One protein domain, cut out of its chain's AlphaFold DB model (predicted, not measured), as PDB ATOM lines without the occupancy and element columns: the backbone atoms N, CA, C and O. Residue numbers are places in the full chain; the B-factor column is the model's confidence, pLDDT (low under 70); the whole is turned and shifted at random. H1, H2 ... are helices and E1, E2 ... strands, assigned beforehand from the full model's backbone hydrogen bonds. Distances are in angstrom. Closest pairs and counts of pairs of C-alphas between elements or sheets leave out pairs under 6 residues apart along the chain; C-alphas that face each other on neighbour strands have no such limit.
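Overview. This is residues 6 to 120 of the 175 residues of an uncharacterized protein of Puccinia graminis f. sp. tritici (UniProt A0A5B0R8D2). A short pair of parallel strands, E1 and E4, makes the middle, with the long helix H3 running past E1 and with H5 and the first part of H6 packing on E4. H4 packs on H5, the hairpin of E2 and E3 lies far out at one end, and residues 114 to 120, mostly the last part of H6, stick out at the other. The printed part has 115 residues, with six named helices and four named strands in the order H1 E1 H2 E2 E3 H3 E4 H4 H5 H6; its class is mixed, helices and strands. The whole is compact, with a radius of gyration of the C-alphas of 15.3 A and spans of 41 by 31 by 29 A.

Arrangement. H1, residues 6 to 11, is close to but not clearly touching H3, residues 43 to 60; their closest C-alphas, Val 6 and Val 60, are 7.1 A apart. E1, residues 16 to 19, is the parallel neighbour of E4, residues 67 to 70, at 29 degrees, with N 68 and O 16 within hydrogen-bond range at 2.7 A and N 18 and O 68 at 2.8 A. The closest C-alphas of E1 and H3, Ala 18 and Leu 54, are 7.6 A apart. H2, residues 21 to 24, touches residues 43 to 50 of H3 alone, closest at the C-alphas of Thr 23 and Arg 47, 4.9 A. E2, residues 29 to 32, and E3, residues 38 to 41, form an antiparallel hairpin at 136 degrees, with N 39 and O 31 at 2.8 A. H4, residues 82 to 91, touches H5, residues 96 to 103, at a steep tilt of 53 degrees, opposite ways; their closest C-alphas, Ile 86 and Gly 99, are 5.1 A apart. The closest C-alphas of E4 and H5, Val 68 and Ala 102, are 4.6 A apart. H6, residues 105 to 119, comes closest to E4 at the C-alphas of Asn 106 and Val 68, 6.2 A. H3 and H4 are apart. Every O i to N i+4 pair is within hydrogen-bond range in H1, H3, H4, H5 and H6; H2 is too short for such a pair.

Along the chain. H1 begins at C-alpha 6, (-5.489, -34.663, 52.295), and is 8.7 A long. E1 measures 10.1 A, H2 5.1 A, E2 9.4 A and E3 9.2 A. H3, 25.6 A, begins at C-alpha 43, (10.471, -51.061, 36.064). E4 measures 10.0 A, H4 14.5 A and H5 10.8 A. H6, 21.0 A, ends at C-alpha 119, (4.161, -11.365, 41.854).

Size, cuts and confidence. The two C-alphas farthest apart, those of Ser 44 and Thr 120, are 44.7 A apart. The printed part has no cut, and the link from E4 to H4, 11 residues, is long. The mean pLDDT of the printed part is 86.8; residues 26 to 41 are under 70.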
ATOM      1  N   VAL A   6      -5.387 -34.751  53.757       90.31
ATOM      2  CA  VAL A   6      -5.489 -34.663  52.295       90.31
ATOM      3  C   VAL A   6      -6.637 -33.753  51.856       90.31
ATOM      4  O   VAL A   6      -6.443 -32.894  51.000       90.31
ATOM      5  N   SER A   7      -7.823 -33.877  52.456       89.38
ATOM      6  CA  SER A   7      -8.950 -32.992  52.147       89.38
ATOM      7  C   SER A   7      -8.652 -31.539  52.527       89.38
ATOM      8  O   SER A   7      -8.975 -30.629  51.764       89.38
ATOM      9  N   ASN A   8      -7.982 -31.303  53.659       92.31
ATOM     10  CA  ASN A   8      -7.555 -29.963  54.050       92.31
ATOM     11  C   ASN A   8      -6.507 -29.400  53.073       92.31
ATOM     12  O   ASN A   8      -6.622 -28.257  52.640       92.31
ATOM     13  N   ALA A   9      -5.542 -30.217  52.644       92.19
ATOM     14  CA  ALA A   9      -4.554 -29.831  51.638       92.19
ATOM     15  C   ALA A   9      -5.217 -29.426  50.307       92.19
ATOM     16  O   ALA A   9      -4.909 -28.362  49.768       92.19
ATOM     17  N   LEU A  10      -6.191 -30.208  49.827       91.25
ATOM     18  CA  LEU A  10      -6.965 -29.880  48.624       91.25
ATOM     19  C   LEU A  10      -7.740 -28.564  48.771       91.25
ATOM     20  O   LEU A  10      -7.758 -27.764  47.837       91.25
ATOM     21  N   LYS A  11      -8.338 -28.297  49.941       90.69
ATOM     22  CA  LYS A  11      -9.016 -27.015  50.220       90.69
ATOM     23  C   LYS A  11      -8.060 -25.831  50.208       90.69
ATOM     24  O   LYS A  11      -8.426 -24.761  49.741       90.69
ATOM     25  N   GLN A  12      -6.829 -26.043  50.666       91.00
ATOM     26  CA  GLN A  12      -5.757 -25.056  50.577       91.00
ATOM     27  C   GLN A  12      -5.134 -24.977  49.177       91.00
ATOM     28  O   GLN A  12      -4.144 -24.268  48.996       91.00
ATOM     29  N   GLY A  13      -5.673 -25.692  48.183       89.81
ATOM     30  CA  GLY A  13      -5.234 -25.691  46.787       89.81
ATOM     31  C   GLY A  13      -3.905 -26.410  46.537       89.81
ATOM     32  O   GLY A  13      -3.226 -26.098  45.557       89.81
ATOM     33  N   VAL A  14      -3.488 -27.296  47.444       92.88
ATOM     34  CA  VAL A  14      -2.353 -28.199  47.221       92.88
ATOM     35  C   VAL A  14      -2.787 -29.282  46.238       92.88
ATOM     36  O   VAL A  14      -3.902 -29.793  46.320       92.88
ATOM     37  N   LEU A  15      -1.904 -29.612  45.301       93.88
ATOM     38  CA  LEU A  15      -2.127 -30.595  44.245       93.88
ATOM     39  C   LEU A  15      -1.105 -31.727  44.392       93.88
ATOM     40  O   LEU A  15       0.004 -31.498  44.877       93.88
ATOM     41  N   PHE A  16      -1.476 -32.932  43.971       93.75
ATOM     42  CA  PHE A  16      -0.626 -34.121  44.051       93.75
ATOM     43  C   PHE A  16      -0.099 -34.482  42.670       93.75
ATOM     44  O   PHE A  16      -0.882 -34.606  41.734       93.75
ATOM     45  N   GLU A  17       1.209 -34.678  42.537       93.25
ATOM     46  CA  GLU A  17       1.834 -35.065  41.275       93.25
ATOM     47  C   GLU A  17       2.002 -36.587  41.175       93.25
ATOM     48  O   GLU A  17       2.463 -37.238  42.114       93.25
ATOM     49  N   ALA A  18       1.666 -37.151  40.014       92.25
ATOM     50  CA  ALA A  18       1.994 -38.521  39.642       92.25
ATOM     51  C   ALA A  18       2.895 -38.530  38.403       92.25
ATOM     52  O   ALA A  18       2.532 -38.023  37.340       92.25
ATOM     53  N   ILE A  19       4.067 -39.148  38.544       92.38
ATOM     54  CA  ILE A  19       5.073 -39.253  37.488       92.38
ATOM     55  C   ILE A  19       4.987 -40.644  36.854       92.38
ATOM     56  O   ILE A  19       5.198 -41.644  37.540       92.38
ATOM     57  N   TYR A  20       4.705 -40.725  35.550       91.25
ATOM     58  CA  TYR A  20       4.509 -42.023  34.888       91.25
ATOM     59  C   TYR A  20       5.783 -42.636  34.288       91.25
ATOM     60  O   TYR A  20       5.859 -43.864  34.188       91.25
ATOM     61  N   SER A  21       6.796 -41.849  33.900       89.31
ATOM     62  CA  SER A  21       7.958 -42.388  33.164       89.31
ATOM     63  C   SER A  21       8.744 -43.505  33.864       89.31
ATOM     64  O   SER A  21       9.160 -44.412  33.136       89.31
ATOM     65  N   PRO A  22       8.884 -43.570  35.213       82.44
ATOM     66  CA  PRO A  22       9.593 -44.669  35.877       82.44
ATOM     67  C   PRO A  22       8.956 -46.042  35.627       82.44
ATOM     68  O   PRO A  22       9.574 -47.079  35.847       82.44
ATOM     69  N   THR A  23       7.701 -46.073  35.172       82.00
ATOM     70  CA  THR A  23       7.017 -47.317  34.793       82.00
ATOM     71  C   THR A  23       7.315 -47.748  33.359       82.00
ATOM     72  O   THR A  23       7.232 -48.937  33.034       82.00
ATOM     73  N   THR A  24       7.674 -46.801  32.495       79.38
ATOM     74  CA  THR A  24       7.950 -47.019  31.069       79.38
ATOM     75  C   THR A  24       9.441 -47.073  30.749       79.38
ATOM     76  O   THR A  24       9.803 -47.547  29.674       79.38
ATOM     77  N   SER A  25      10.303 -46.610  31.657       77.06
ATOM     78  CA  SER A  25      11.749 -46.643  31.471       77.06
ATOM     79  C   SER A  25      12.270 -48.080  31.517       77.06
ATOM     80  O   SER A  25      11.919 -48.880  32.383       77.06
ATOM     81  N   LEU A  26      13.133 -48.408  30.555       66.19
ATOM     82  CA  LEU A  26      13.857 -49.681  30.523       66.19
ATOM     83  C   LEU A  26      15.044 -49.672  31.501       66.19
ATOM     84  O   LEU A  26      15.456 -50.718  31.991       66.19
ATOM     85  N   ASN A  27      15.564 -48.479  31.801       61.41
ATOM     86  CA  ASN A  27      16.628 -48.280  32.773       61.41
ATOM     87  C   ASN A  27      16.057 -48.245  34.188       61.41
ATOM     88  O   ASN A  27      15.001 -47.646  34.423       61.41
ATOM     89  N   SER A  28      16.790 -48.845  35.127       60.09
ATOM     90  CA  SER A  28      16.502 -48.736  36.551       60.09
ATOM     91  C   SER A  28      16.478 -47.274  36.966       60.09
ATOM     92  O   SER A  28      17.471 -46.555  36.822       60.09
ATOM     93  N   PHE A  29      15.336 -46.836  37.485       62.62
ATOM     94  CA  PHE A  29      15.230 -45.529  38.107       62.62
ATOM     95  C   PHE A  29      16.183 -45.513  39.309       62.62
ATOM     96  O   PHE A  29      16.186 -46.459  40.105       62.62
ATOM     97  N   ARG A  30      17.030 -44.479  39.425       61.00
ATOM     98  CA  ARG A  30      17.887 -44.308  40.606       61.00
ATOM     99  C   ARG A  30      16.973 -44.004  41.787       61.00
ATOM    100  O   ARG A  30      16.560 -42.867  41.984       61.00
ATOM    101  N   SER A  31      16.623 -45.043  42.534       62.09
ATOM    102  CA  SER A  31      15.886 -44.920  43.779       62.09
ATOM    103  C   SER A  31      16.880 -44.898  44.930       62.09
ATOM    104  O   SER A  31      17.854 -45.645  44.938       62.09
ATOM    105  N   HIS A  32      16.625 -44.053  45.917       57.06
ATOM    106  CA  HIS A  32      17.322 -44.117  47.193       57.06
ATOM    107  C   HIS A  32      16.465 -44.931  48.160       57.06
ATOM    108  O   HIS A  32      15.257 -44.711  48.264       57.06
ATOM    109  N   SER A  33      17.078 -45.904  48.828       63.44
ATOM    110  CA  SER A  33      16.475 -46.602  49.965       63.44
ATOM    111  C   SER A  33      16.154 -45.611  51.091       63.44
ATOM    112  O   SER A  33      16.759 -44.541  51.170       63.44
ATOM    113  N   SER A  34      15.286 -45.997  52.030       60.84
ATOM    114  CA  SER A  34      15.127 -45.299  53.317       60.84
ATOM    115  C   SER A  34      16.447 -45.177  54.096       60.84
ATOM    116  O   SER A  34      16.595 -44.280  54.917       60.84
ATOM    117  N   SER A  35      17.426 -46.036  53.798       67.81
ATOM    118  CA  SER A  35      18.802 -45.987  54.308       67.81
ATOM    119  C   SER A  35      19.767 -45.118  53.479       67.81
ATOM    120  O   SER A  35      20.973 -45.163  53.703       67.81
ATOM    121  N   GLY A  36      19.281 -44.361  52.488       66.25
ATOM    122  CA  GLY A  36      20.086 -43.468  51.635       66.25
ATOM    123  C   GLY A  36      20.918 -44.167  50.550       66.25
ATOM    124  O   GLY A  36      21.403 -43.517  49.621       66.25
ATOM    125  N   LEU A  37      21.040 -45.494  50.617       64.81
ATOM    126  CA  LEU A  37      21.780 -46.301  49.648       64.81
ATOM    127  C   LEU A  37      21.067 -46.349  48.285       64.81
ATOM    128  O   LEU A  37      19.836 -46.461  48.243       64.81
ATOM    129  N   PRO A  38      21.812 -46.290  47.165       60.75
ATOM    130  CA  PRO A  38      21.234 -46.404  45.835       60.75
ATOM    131  C   PRO A  38      20.692 -47.821  45.628       60.75
ATOM    132  O   PRO A  38      21.434 -48.801  45.649       60.75
ATOM    133  N   VAL A  39      19.388 -47.923  45.405       64.25
ATOM    134  CA  VAL A  39      18.699 -49.163  45.059       64.25
ATOM    135  C   VAL A  39      18.210 -49.057  43.622       64.25
ATOM    136  O   VAL A  39      17.502 -48.129  43.232       64.25
ATOM    137  N   SER A  40      18.599 -50.046  42.825       63.53
ATOM    138  CA  SER A  40      18.121 -50.227  41.460       63.53
ATOM    139  C   SER A  40      16.667 -50.701  41.508       63.53
ATOM    140  O   SER A  40      16.395 -51.874  41.770       63.53
ATOM    141  N   ALA A  41      15.712 -49.792  41.307       67.81
ATOM    142  CA  ALA A  41      14.313 -50.174  41.186       67.81
ATOM    143  C   ALA A  41      14.051 -50.677  39.760       67.81
ATOM    144  O   ALA A  41      14.176 -49.930  38.790       67.81
ATOM    145  N   SER A  42      13.683 -51.955  39.635       77.25
ATOM    146  CA  SER A  42      13.186 -52.505  38.370       77.25
ATOM    147  C   SER A  42      11.896 -51.791  37.955       77.25
ATOM    148  O   SER A  42      11.048 -51.480  38.798       77.25
ATOM    149  N   SER A  43      11.696 -51.627  36.647       75.12
ATOM    150  CA  SER A  43      10.471 -51.061  36.064       75.12
ATOM    151  C   SER A  43       9.196 -51.776  36.536       75.12
ATOM    152  O   SER A  43       8.152 -51.145  36.714       75.12
ATOM    153  N   SER A  44       9.274 -53.082  36.820       83.44
ATOM    154  CA  SER A  44       8.160 -53.865  37.375       83.44
ATOM    155  C   SER A  44       7.764 -53.421  38.789       83.44
ATOM    156  O   SER A  44       6.577 -53.320  39.101       83.44
ATOM    157  N   THR A  45       8.741 -53.098  39.639       84.62
ATOM    158  CA  THR A  45       8.512 -52.583  40.994       84.62
ATOM    159  C   THR A  45       7.932 -51.176  40.939       84.62
ATOM    160  O   THR A  45       6.947 -50.898  41.620       84.62
ATOM    161  N   CYS A  46       8.463 -50.312  40.068       85.88
ATOM    162  CA  CYS A  46       7.928 -48.965  39.860       85.88
ATOM    163  C   CYS A  46       6.463 -48.994  39.402       85.88
ATOM    164  O   CYS A  46       5.657 -48.213  39.901       85.88
ATOM    165  N   ARG A  47       6.090 -49.930  38.515       88.25
ATOM    166  CA  ARG A  47       4.689 -50.141  38.100       88.25
ATOM    167  C   ARG A  47       3.788 -50.493  39.276       88.25
ATOM    168  O   ARG A  47       2.754 -49.856  39.447       88.25
ATOM    169  N   ARG A  48       4.181 -51.470  40.100       90.00
ATOM    170  CA  ARG A  48       3.399 -51.863  41.286       90.00
ATOM    171  C   ARG A  48       3.224 -50.695  42.255       90.00
ATOM    172  O   ARG A  48       2.109 -50.447  42.703       90.00
ATOM    173  N   ASN A  49       4.297 -49.947  42.506       89.38
ATOM    174  CA  ASN A  49       4.264 -48.791  43.397       89.38
ATOM    175  C   ASN A  49       3.364 -47.680  42.845       89.38
ATOM    176  O   ASN A  49       2.526 -47.171  43.580       89.38
ATOM    177  N   LEU A  50       3.472 -47.355  41.551       89.38
ATOM    178  CA  LEU A  50       2.612 -46.358  40.913       89.38
ATOM    179  C   LEU A  50       1.138 -46.755  41.012       89.38
ATOM    180  O   LEU A  50       0.312 -45.933  41.396       89.38
ATOM    181  N   ILE A  51       0.809 -48.014  40.715       92.06
ATOM    182  CA  ILE A  51      -0.569 -48.510  40.801       92.06
ATOM    183  C   ILE A  51      -1.075 -48.422  42.246       92.06
ATOM    184  O   ILE A  51      -2.181 -47.936  42.474       92.06
ATOM    185  N   SER A  52      -0.272 -48.854  43.223       92.69
ATOM    186  CA  SER A  52      -0.643 -48.821  44.642       92.69
ATOM    187  C   SER A  52      -0.908 -47.395  45.128       92.69
ATOM    188  O   SER A  52      -1.975 -47.116  45.676       92.69
ATOM    189  N   VAL A  53       0.033 -46.481  44.875       90.94
ATOM    190  CA  VAL A  53      -0.059 -45.076  45.294       90.94
ATOM    191  C   VAL A  53      -1.226 -44.377  44.601       90.94
ATOM    192  O   VAL A  53      -2.002 -43.679  45.250       90.94
ATOM    193  N   LEU A  54      -1.411 -44.589  43.294       92.00
ATOM    194  CA  LEU A  54      -2.479 -43.918  42.560       92.00
ATOM    195  C   LEU A  54      -3.864 -44.392  43.013       92.00
ATOM    196  O   LEU A  54      -4.755 -43.563  43.191       92.00
ATOM    197  N   LYS A  55      -4.047 -45.692  43.283       92.75
ATOM    198  CA  LYS A  55      -5.309 -46.219  43.837       92.75
ATOM    199  C   LYS A  55      -5.624 -45.620  45.207       92.75
ATOM    200  O   LYS A  55      -6.785 -45.326  45.491       92.75
ATOM    201  N   GLU A  56      -4.608 -45.390  46.034       91.31
ATOM    202  CA  GLU A  56      -4.791 -44.709  47.313       91.31
ATOM    203  C   GLU A  56      -5.178 -43.235  47.134       91.31
ATOM    204  O   GLU A  56      -6.138 -42.781  47.758       91.31
ATOM    205  N   ILE A  57      -4.517 -42.508  46.230       90.06
ATOM    206  CA  ILE A  57      -4.874 -41.118  45.912       90.06
ATOM    207  C   ILE A  57      -6.319 -41.039  45.419       90.06
ATOM    208  O   ILE A  57      -7.085 -40.220  45.922       90.06
ATOM    209  N   ILE A  58      -6.718 -41.902  44.480       91.50
ATOM    210  CA  ILE A  58      -8.087 -41.955  43.939       91.50
ATOM    211  C   ILE A  58      -9.106 -42.128  45.070       91.50
ATOM    212  O   ILE A  58     -10.102 -41.402  45.115       91.50
ATOM    213  N   ARG A  59      -8.829 -43.046  46.004       90.19
ATOM    214  CA  ARG A  59      -9.685 -43.320  47.162       90.19
ATOM    215  C   ARG A  59      -9.783 -42.123  48.111       90.19
ATOM    216  O   ARG A  59     -10.874 -41.814  48.574       90.19
ATOM    217  N   VAL A  60      -8.668 -41.461  48.425       90.25
ATOM    218  CA  VAL A  60      -8.631 -40.401  49.452       90.25
ATOM    219  C   VAL A  60      -9.078 -39.035  48.910       90.25
ATOM    220  O   VAL A  60      -9.601 -38.213  49.661       90.25
ATOM    221  N   THR A  61      -8.901 -38.781  47.612       88.75
ATOM    222  CA  THR A  61      -9.209 -37.488  46.967       88.75
ATOM    223  C   THR A  61     -10.566 -37.450  46.261       88.75
ATOM    224  O   THR A  61     -10.831 -36.505  45.524       88.75
ATOM    225  N   ASN A  62     -11.434 -38.447  46.475       83.38
ATOM    226  CA  ASN A  62     -12.721 -38.585  45.785       83.38
ATOM    227  C   ASN A  62     -12.562 -38.548  44.253       83.38
ATOM    228  O   ASN A  62     -12.969 -37.593  43.591       83.38
ATOM    229  N   CYS A  63     -11.961 -39.600  43.693       82.12
ATOM    230  CA  CYS A  63     -11.785 -39.785  42.246       82.12
ATOM    231  C   CYS A  63     -10.736 -38.858  41.602       82.12
ATOM    232  O   CYS A  63     -10.941 -38.367  40.490       82.12
ATOM    233  N   ALA A  64      -9.592 -38.670  42.272       81.88
ATOM    234  CA  ALA A  64      -8.426 -37.929  41.769       81.88
ATOM    235  C   ALA A  64      -8.627 -36.407  41.634       81.88
ATOM    236  O   ALA A  64      -8.041 -35.762  40.758       81.88
ATOM    237  N   HIS A  65      -9.426 -35.800  42.519       88.12
ATOM    238  CA  HIS A  65      -9.516 -34.345  42.582       88.12
ATOM    239  C   HIS A  65      -8.172 -33.749  43.024       88.12
ATOM    240  O   HIS A  65      -7.643 -34.090  44.079       88.12
ATOM    241  N   GLY A  66      -7.626 -32.842  42.216       90.06
ATOM    242  CA  GLY A  66      -6.334 -32.213  42.479       90.06
ATOM    243  C   GLY A  66      -5.104 -33.056  42.120       90.06
ATOM    244  O   GLY A  66      -4.008 -32.749  42.582       90.06
ATOM    245  N   LEU A  67      -5.263 -34.094  41.293       94.88
ATOM    246  CA  LEU A  67      -4.145 -34.823  40.689       94.88
ATOM    247  C   LEU A  67      -3.535 -34.026  39.522       94.88
ATOM    248  O   LEU A  67      -4.262 -33.463  38.705       94.88
ATOM    249  N   VAL A  68      -2.213 -34.025  39.405       95.62
ATOM    250  CA  VAL A  68      -1.442 -33.542  38.256       95.62
ATOM    251  C   VAL A  68      -0.606 -34.703  37.737       95.62
ATOM    252  O   VAL A  68      -0.003 -35.427  38.526       95.62
ATOM    253  N   VAL A  69      -0.580 -34.902  36.421       94.38
ATOM    254  CA  VAL A  69       0.218 -35.973  35.812       94.38
ATOM    255  C   VAL A  69       1.353 -35.389  34.999       94.38
ATOM    256  O   VAL A  69       1.132 -34.575  34.103       94.38
ATOM    257  N   SER A  70       2.555 -35.874  35.286       93.06
ATOM    258  CA  SER A  70       3.794 -35.454  34.642       93.06
ATOM    259  C   SER A  70       4.521 -36.656  34.055       93.06
ATOM    260  O   SER A  70       4.400 -37.787  34.534       93.06
ATOM    261  N   SER A  71       5.318 -36.422  33.015       91.50
ATOM    262  CA  SER A  71       6.168 -37.473  32.462       91.50
ATOM    263  C   SER A  71       7.349 -37.764  33.380       91.50
ATOM    264  O   SER A  71       7.589 -38.925  33.678       91.50
ATOM    265  N   GLY A  72       8.081 -36.745  33.844       88.44
ATOM    266  CA  GLY A  72       9.377 -36.917  34.526       88.44
ATOM    267  C   GLY A  72      10.404 -37.682  33.681       88.44
ATOM    268  O   GLY A  72      11.343 -38.259  34.220       88.44
ATOM    269  N   ALA A  73      10.172 -37.742  32.367       89.00
ATOM    270  CA  ALA A  73      10.956 -38.518  31.422       89.00
ATOM    271  C   ALA A  73      12.377 -37.961  31.324       89.00
ATOM    272  O   ALA A  73      12.571 -36.759  31.147       89.00
ATOM    273  N   THR A  74      13.364 -38.854  31.384       85.62
ATOM    274  CA  THR A  74      14.779 -38.489  31.184       85.62
ATOM    275  C   THR A  74      15.198 -38.628  29.725       85.62
ATOM    276  O   THR A  74      16.179 -38.028  29.289       85.62
ATOM    277  N   ARG A  75      14.443 -39.422  28.955       85.38
ATOM    278  CA  ARG A  75      14.692 -39.711  27.542       85.38
ATOM    279  C   ARG A  75      13.440 -39.450  26.720       85.38
ATOM    280  O   ARG A  75      12.323 -39.652  27.185       85.38
ATOM    281  N   TRP A  76      13.634 -39.101  25.453       89.00
ATOM    282  CA  TRP A  76      12.542 -38.874  24.502       89.00
ATOM    283  C   TRP A  76      11.611 -40.092  24.359       89.00
ATOM    284  O   TRP A  76      10.401 -39.926  24.269       89.00
ATOM    285  N   ALA A  77      12.154 -41.313  24.430       88.31
ATOM    286  CA  ALA A  77      11.394 -42.562  24.304       88.31
ATOM    287  C   ALA A  77      10.420 -42.833  25.473       88.31
ATOM    288  O   ALA A  77       9.591 -43.738  25.397       88.31
ATOM    289  N   GLU A  78      10.527 -42.078  26.569       89.19
ATOM    290  CA  GLU A  78       9.638 -42.178  27.735       89.19
ATOM    291  C   GLU A  78       8.461 -41.197  27.660       89.19
ATOM    292  O   GLU A  78       7.538 -41.289  28.467       89.19
ATOM    293  N   LEU A  79       8.466 -40.269  26.696       92.12
ATOM    294  CA  LEU A  79       7.355 -39.352  26.471       92.12
ATOM    295  C   LEU A  79       6.184 -40.078  25.806       92.12
ATOM    296  O   LEU A  79       6.364 -40.970  24.978       92.12
ATOM    297  N   ARG A  80       4.968 -39.668  26.163       93.75
ATOM    298  CA  ARG A  80       3.718 -40.187  25.604       93.75
ATOM    299  C   ARG A  80       2.808 -39.057  25.170       93.75
ATOM    300  O   ARG A  80       2.838 -37.971  25.751       93.75
ATOM    301  N   ALA A  81       1.985 -39.335  24.161       94.81
ATOM    302  CA  ALA A  81       0.945 -38.414  23.744       94.81
ATOM    303  C   ALA A  81      -0.057 -38.206  24.898       94.81
ATOM    304  O   ALA A  81      -0.305 -39.132  25.677       94.81
ATOM    305  N   PRO A  82      -0.670 -37.018  25.020       94.50
ATOM    306  CA  PRO A  82      -1.601 -36.733  26.109       94.50
ATOM    307  C   PRO A  82      -2.795 -37.699  26.134       94.50
ATOM    308  O   PRO A  82      -3.236 -38.099  27.207       94.50
ATOM    309  N   GLY A  83      -3.280 -38.138  24.966       95.75
ATOM    310  CA  GLY A  83      -4.339 -39.147  24.867       95.75
ATOM    311  C   GLY A  83      -3.944 -40.493  25.481       95.75
ATOM    312  O   GLY A  83      -4.724 -41.070  26.233       95.75
ATOM    313  N   ASP A  84      -2.709 -40.947  25.251       94.94
ATOM    314  CA  ASP A  84      -2.204 -42.207  25.809       94.94
ATOM    315  C   ASP A  84      -2.088 -42.144  27.331       94.94
ATOM    316  O   ASP A  84      -2.395 -43.114  28.022       94.94
ATOM    317  N   VAL A  85      -1.669 -40.993  27.864       94.81
ATOM    318  CA  VAL A  85      -1.589 -40.775  29.313       94.81
ATOM    319  C   VAL A  85      -2.988 -40.800  29.926       94.81
ATOM    320  O   VAL A  85      -3.194 -41.472  30.931       94.81
ATOM    321  N   ILE A  86      -3.975 -40.147  29.306       95.38
ATOM    322  CA  ILE A  86      -5.368 -40.188  29.781       95.38
ATOM    323  C   ILE A  86      -5.913 -41.623  29.737       95.38
ATOM    324  O   ILE A  86      -6.545 -42.063  30.697       95.38
ATOM    325  N   ASN A  87      -5.627 -42.375  28.671       95.38
ATOM    326  CA  ASN A  87      -6.022 -43.779  28.555       95.38
ATOM    327  C   ASN A  87      -5.374 -44.640  29.649       95.38
ATOM    328  O   ASN A  87      -6.047 -45.472  30.256       95.38
ATOM    329  N   LEU A  88      -4.091 -44.411  29.949       92.38
ATOM    330  CA  LEU A  88      -3.396 -45.072  31.053       92.38
ATOM    331  C   LEU A  88      -4.081 -44.784  32.396       92.38
ATOM    332  O   LEU A  88      -4.325 -45.710  33.164       92.38
ATOM    333  N   LEU A  89      -4.430 -43.525  32.675       93.62
ATOM    334  CA  LEU A  89      -5.157 -43.161  33.897       93.62
ATOM    335  C   LEU A  89      -6.543 -43.820  33.958       93.62
ATOM    336  O   LEU A  89      -6.966 -44.238  35.037       93.62
ATOM    337  N   ASN A  90      -7.213 -43.974  32.814       94.62
ATOM    338  CA  ASN A  90      -8.495 -44.669  32.723       94.62
ATOM    339  C   ASN A  90      -8.390 -46.152  33.091       94.62
ATOM    340  O   ASN A  90      -9.188 -46.641  33.889       94.62
ATOM    341  N   VAL A  91      -7.345 -46.842  32.628       93.06
ATOM    342  CA  VAL A  91      -7.052 -48.228  33.047       93.06
ATOM    343  C   VAL A  91      -6.803 -48.327  34.561       93.06
ATOM    344  O   VAL A  91      -7.108 -49.346  35.177       93.06
ATOM    345  N   LEU A  92      -6.292 -47.264  35.186       90.88
ATOM    346  CA  LEU A  92      -6.034 -47.200  36.629       90.88
ATOM    347  C   LEU A  92      -7.260 -46.778  37.463       90.88
ATOM    348  O   LEU A  92      -7.161 -46.718  38.690       90.88
ATOM    349  N   GLY A  93      -8.411 -46.535  36.826       90.62
ATOM    350  CA  GLY A  93      -9.681 -46.223  37.491       90.62
ATOM    351  C   GLY A  93     -10.020 -44.732  37.589       90.62
ATOM    352  O   GLY A  93     -10.884 -44.360  38.383       90.62
ATOM    353  N   ILE A  94      -9.358 -43.866  36.817       93.19
ATOM    354  CA  ILE A  94      -9.667 -42.428  36.740       93.19
ATOM    355  C   ILE A  94     -10.487 -42.158  35.481       93.19
ATOM    356  O   ILE A  94     -10.040 -42.457  34.385       93.19
ATOM    357  N   SER A  95     -11.653 -41.521  35.598       93.81
ATOM    358  CA  SER A  95     -12.455 -41.177  34.416       93.81
ATOM    359  C   SER A  95     -11.677 -40.301  33.421       93.81
ATOM    360  O   SER A  95     -10.872 -39.455  33.815       93.81
ATOM    361  N   HIS A  96     -11.963 -40.435  32.122       94.44
ATOM    362  CA  HIS A  96     -11.327 -39.618  31.077       94.44
ATOM    363  C   HIS A  96     -11.438 -38.107  31.329       94.44
ATOM    364  O   HIS A  96     -10.518 -37.357  31.008       94.44
ATOM    365  N   GLU A  97     -12.546 -37.653  31.916       94.38
ATOM    366  CA  GLU A  97     -12.747 -36.246  32.256       94.38
ATOM    367  C   GLU A  97     -11.787 -35.779  33.357       94.38
ATOM    368  O   GLU A  97     -11.135 -34.741  33.221       94.38
ATOM    369  N   ASN A  98     -11.627 -36.572  34.420       93.44
ATOM    370  CA  ASN A  98     -10.683 -36.254  35.490       93.44
ATOM    371  C   ASN A  98      -9.230 -36.403  35.019       93.44
ATOM    372  O   ASN A  98      -8.390 -35.574  35.368       93.44
ATOM    373  N   GLY A  99      -8.943 -37.387  34.161       94.31
ATOM    374  CA  GLY A  99      -7.639 -37.542  33.513       94.31
ATOM    375  C   GLY A  99      -7.273 -36.333  32.646       94.31
ATOM    376  O   GLY A  99      -6.154 -35.830  32.729       94.31
ATOM    377  N   ARG A 100      -8.233 -35.790  31.885       94.94
ATOM    378  CA  ARG A 100      -8.040 -34.550  31.117       94.94
ATOM    379  C   ARG A 100      -7.752 -33.367  32.042       94.94
ATOM    380  O   ARG A 100      -6.764 -32.669  31.827       94.94
ATOM    381  N   LYS A 101      -8.553 -33.174  33.099       94.81
ATOM    382  CA  LYS A 101      -8.337 -32.105  34.097       94.81
ATOM    383  C   LYS A 101      -6.955 -32.179  34.743       94.81
ATOM    384  O   LYS A 101      -6.345 -31.132  34.961       94.81
ATOM    385  N   ALA A 102      -6.450 -33.386  34.998       94.69
ATOM    386  CA  ALA A 102      -5.124 -33.597  35.572       94.69
ATOM    387  C   ALA A 102      -3.977 -33.127  34.660       94.69
ATOM    388  O   ALA A 102      -2.910 -32.782  35.162       94.69
ATOM    389  N   MET A 103      -4.195 -33.073  33.342       93.69
ATOM    390  CA  MET A 103      -3.194 -32.620  32.370       93.69
ATOM    391  C   MET A 103      -3.374 -31.165  31.919       93.69
ATOM    392  O   MET A 103      -2.399 -30.540  31.511       93.69
ATOM    393  N   THR A 104      -4.588 -30.608  31.973       94.75
ATOM    394  CA  THR A 104      -4.869 -29.243  31.486       94.75
ATOM    395  C   THR A 104      -5.211 -28.271  32.610       94.75
ATOM    396  O   THR A 104      -4.430 -27.371  32.919       94.75
ATOM    397  N   THR A 105      -6.380 -28.425  33.231       94.88
ATOM    398  CA  THR A 105      -6.923 -27.437  34.176       94.88
ATOM    399  C   THR A 105      -6.112 -27.361  35.467       94.88
ATOM    400  O   THR A 105      -5.759 -26.265  35.899       94.88
ATOM    401  N   ASN A 106      -5.768 -28.500  36.067       94.94
ATOM    402  CA  ASN A 106      -5.043 -28.555  37.339       94.94
ATOM    403  C   ASN A 106      -3.645 -27.917  37.260       94.94
ATOM    404  O   ASN A 106      -3.370 -27.020  38.062       94.94
ATOM    405  N   PRO A 107      -2.776 -28.274  36.290       95.00
ATOM    406  CA  PRO A 107      -1.480 -27.612  36.156       95.00
ATOM    407  C   PRO A 107      -1.618 -26.127  35.793       95.00
ATOM    408  O   PRO A 107      -0.858 -25.309  36.311       95.00
ATOM    409  N   LYS A 108      -2.624 -25.732  34.995       95.19
ATOM    410  CA  LYS A 108      -2.904 -24.310  34.721       95.19
ATOM    411  C   LYS A 108      -3.231 -23.534  36.000       95.19
ATOM    412  O   LYS A 108      -2.687 -22.449  36.210       95.19
ATOM    413  N   MET A 109      -4.090 -24.081  36.863       93.50
ATOM    414  CA  MET A 109      -4.414 -23.474  38.160       93.50
ATOM    415  C   MET A 109      -3.177 -23.374  39.060       93.50
ATOM    416  O   MET A 109      -2.960 -22.331  39.678       93.50
ATOM    417  N   LEU A 110      -2.338 -24.419  39.088       93.56
ATOM    418  CA  LEU A 110      -1.084 -24.438  39.848       93.56
ATOM    419  C   LEU A 110      -0.155 -23.305  39.403       93.56
ATOM    420  O   LEU A 110       0.289 -22.512  40.233       93.56
ATOM    421  N   VAL A 111       0.096 -23.188  38.097       94.31
ATOM    422  CA  VAL A 111       0.976 -22.152  37.538       94.31
ATOM    423  C   VAL A 111       0.407 -20.756  37.781       94.31
ATOM    424  O   VAL A 111       1.139 -19.875  38.226       94.31
ATOM    425  N   SER A 112      -0.897 -20.551  37.567       92.38
ATOM    426  CA  SER A 112      -1.553 -19.262  37.830       92.38
ATOM    427  C   SER A 112      -1.411 -18.844  39.293       92.38
ATOM    428  O   SER A 112      -1.117 -17.684  39.585       92.38
ATOM    429  N   ARG A 113      -1.583 -19.789  40.223       90.94
ATOM    430  CA  ARG A 113      -1.393 -19.544  41.653       90.94
ATOM    431  C   ARG A 113       0.066 -19.238  41.977       90.94
ATOM    432  O   ARG A 113       0.332 -18.272  42.683       90.94
ATOM    433  N   ALA A 114       1.002 -20.026  41.452       91.75
ATOM    434  CA  ALA A 114       2.430 -19.829  41.679       91.75
ATOM    435  C   ALA A 114       2.900 -18.454  41.180       91.75
ATOM    436  O   ALA A 114       3.652 -17.777  41.879       91.75
ATOM    437  N   MET A 115       2.422 -18.018  40.012       90.69
ATOM    438  CA  MET A 115       2.695 -16.679  39.488       90.69
ATOM    439  C   MET A 115       2.089 -15.595  40.379       90.69
ATOM    440  O   MET A 115       2.805 -14.684  40.785       90.69
ATOM    441  N   SER A 116       0.816 -15.729  40.767       88.25
ATOM    442  CA  SER A 116       0.155 -14.778  41.669       88.25
ATOM    443  C   SER A 116       0.899 -14.642  43.003       88.25
ATOM    444  O   SER A 116       1.199 -13.527  43.418       88.25
ATOM    445  N   THR A 117       1.294 -15.744  43.645       88.44
ATOM    446  CA  THR A 117       2.027 -15.703  44.923       88.44
ATOM    447  C   THR A 117       3.434 -15.110  44.798       88.44
ATOM    448  O   THR A 117       3.927 -14.530  45.759       88.44
ATOM    449  N   ARG A 118       4.091 -15.230  43.638       88.75
ATOM    450  CA  ARG A 118       5.430 -14.652  43.408       88.75
ATOM    451  C   ARG A 118       5.393 -13.179  42.999       88.75
ATOM    452  O   ARG A 118       6.374 -12.479  43.215       88.75
ATOM    453  N   GLN A 119       4.298 -12.725  42.391       86.25
ATOM    454  CA  GLN A 119       4.161 -11.365  41.854       86.25
ATOM    455  C   GLN A 119       3.350 -10.427  42.757       86.25
ATOM    456  O   GLN A 119       3.375  -9.217  42.553       86.25
ATOM    457  N   THR A 120       2.627 -10.960  43.744       86.38
ATOM    458  CA  THR A 120       1.771 -10.176  44.645       86.38
ATOM    459  C   THR A 120       2.208 -10.345  46.092       86.38
ATOM    460  O   THR A 120       2.595 -11.432  46.520       86.38
TER     461      THR A 120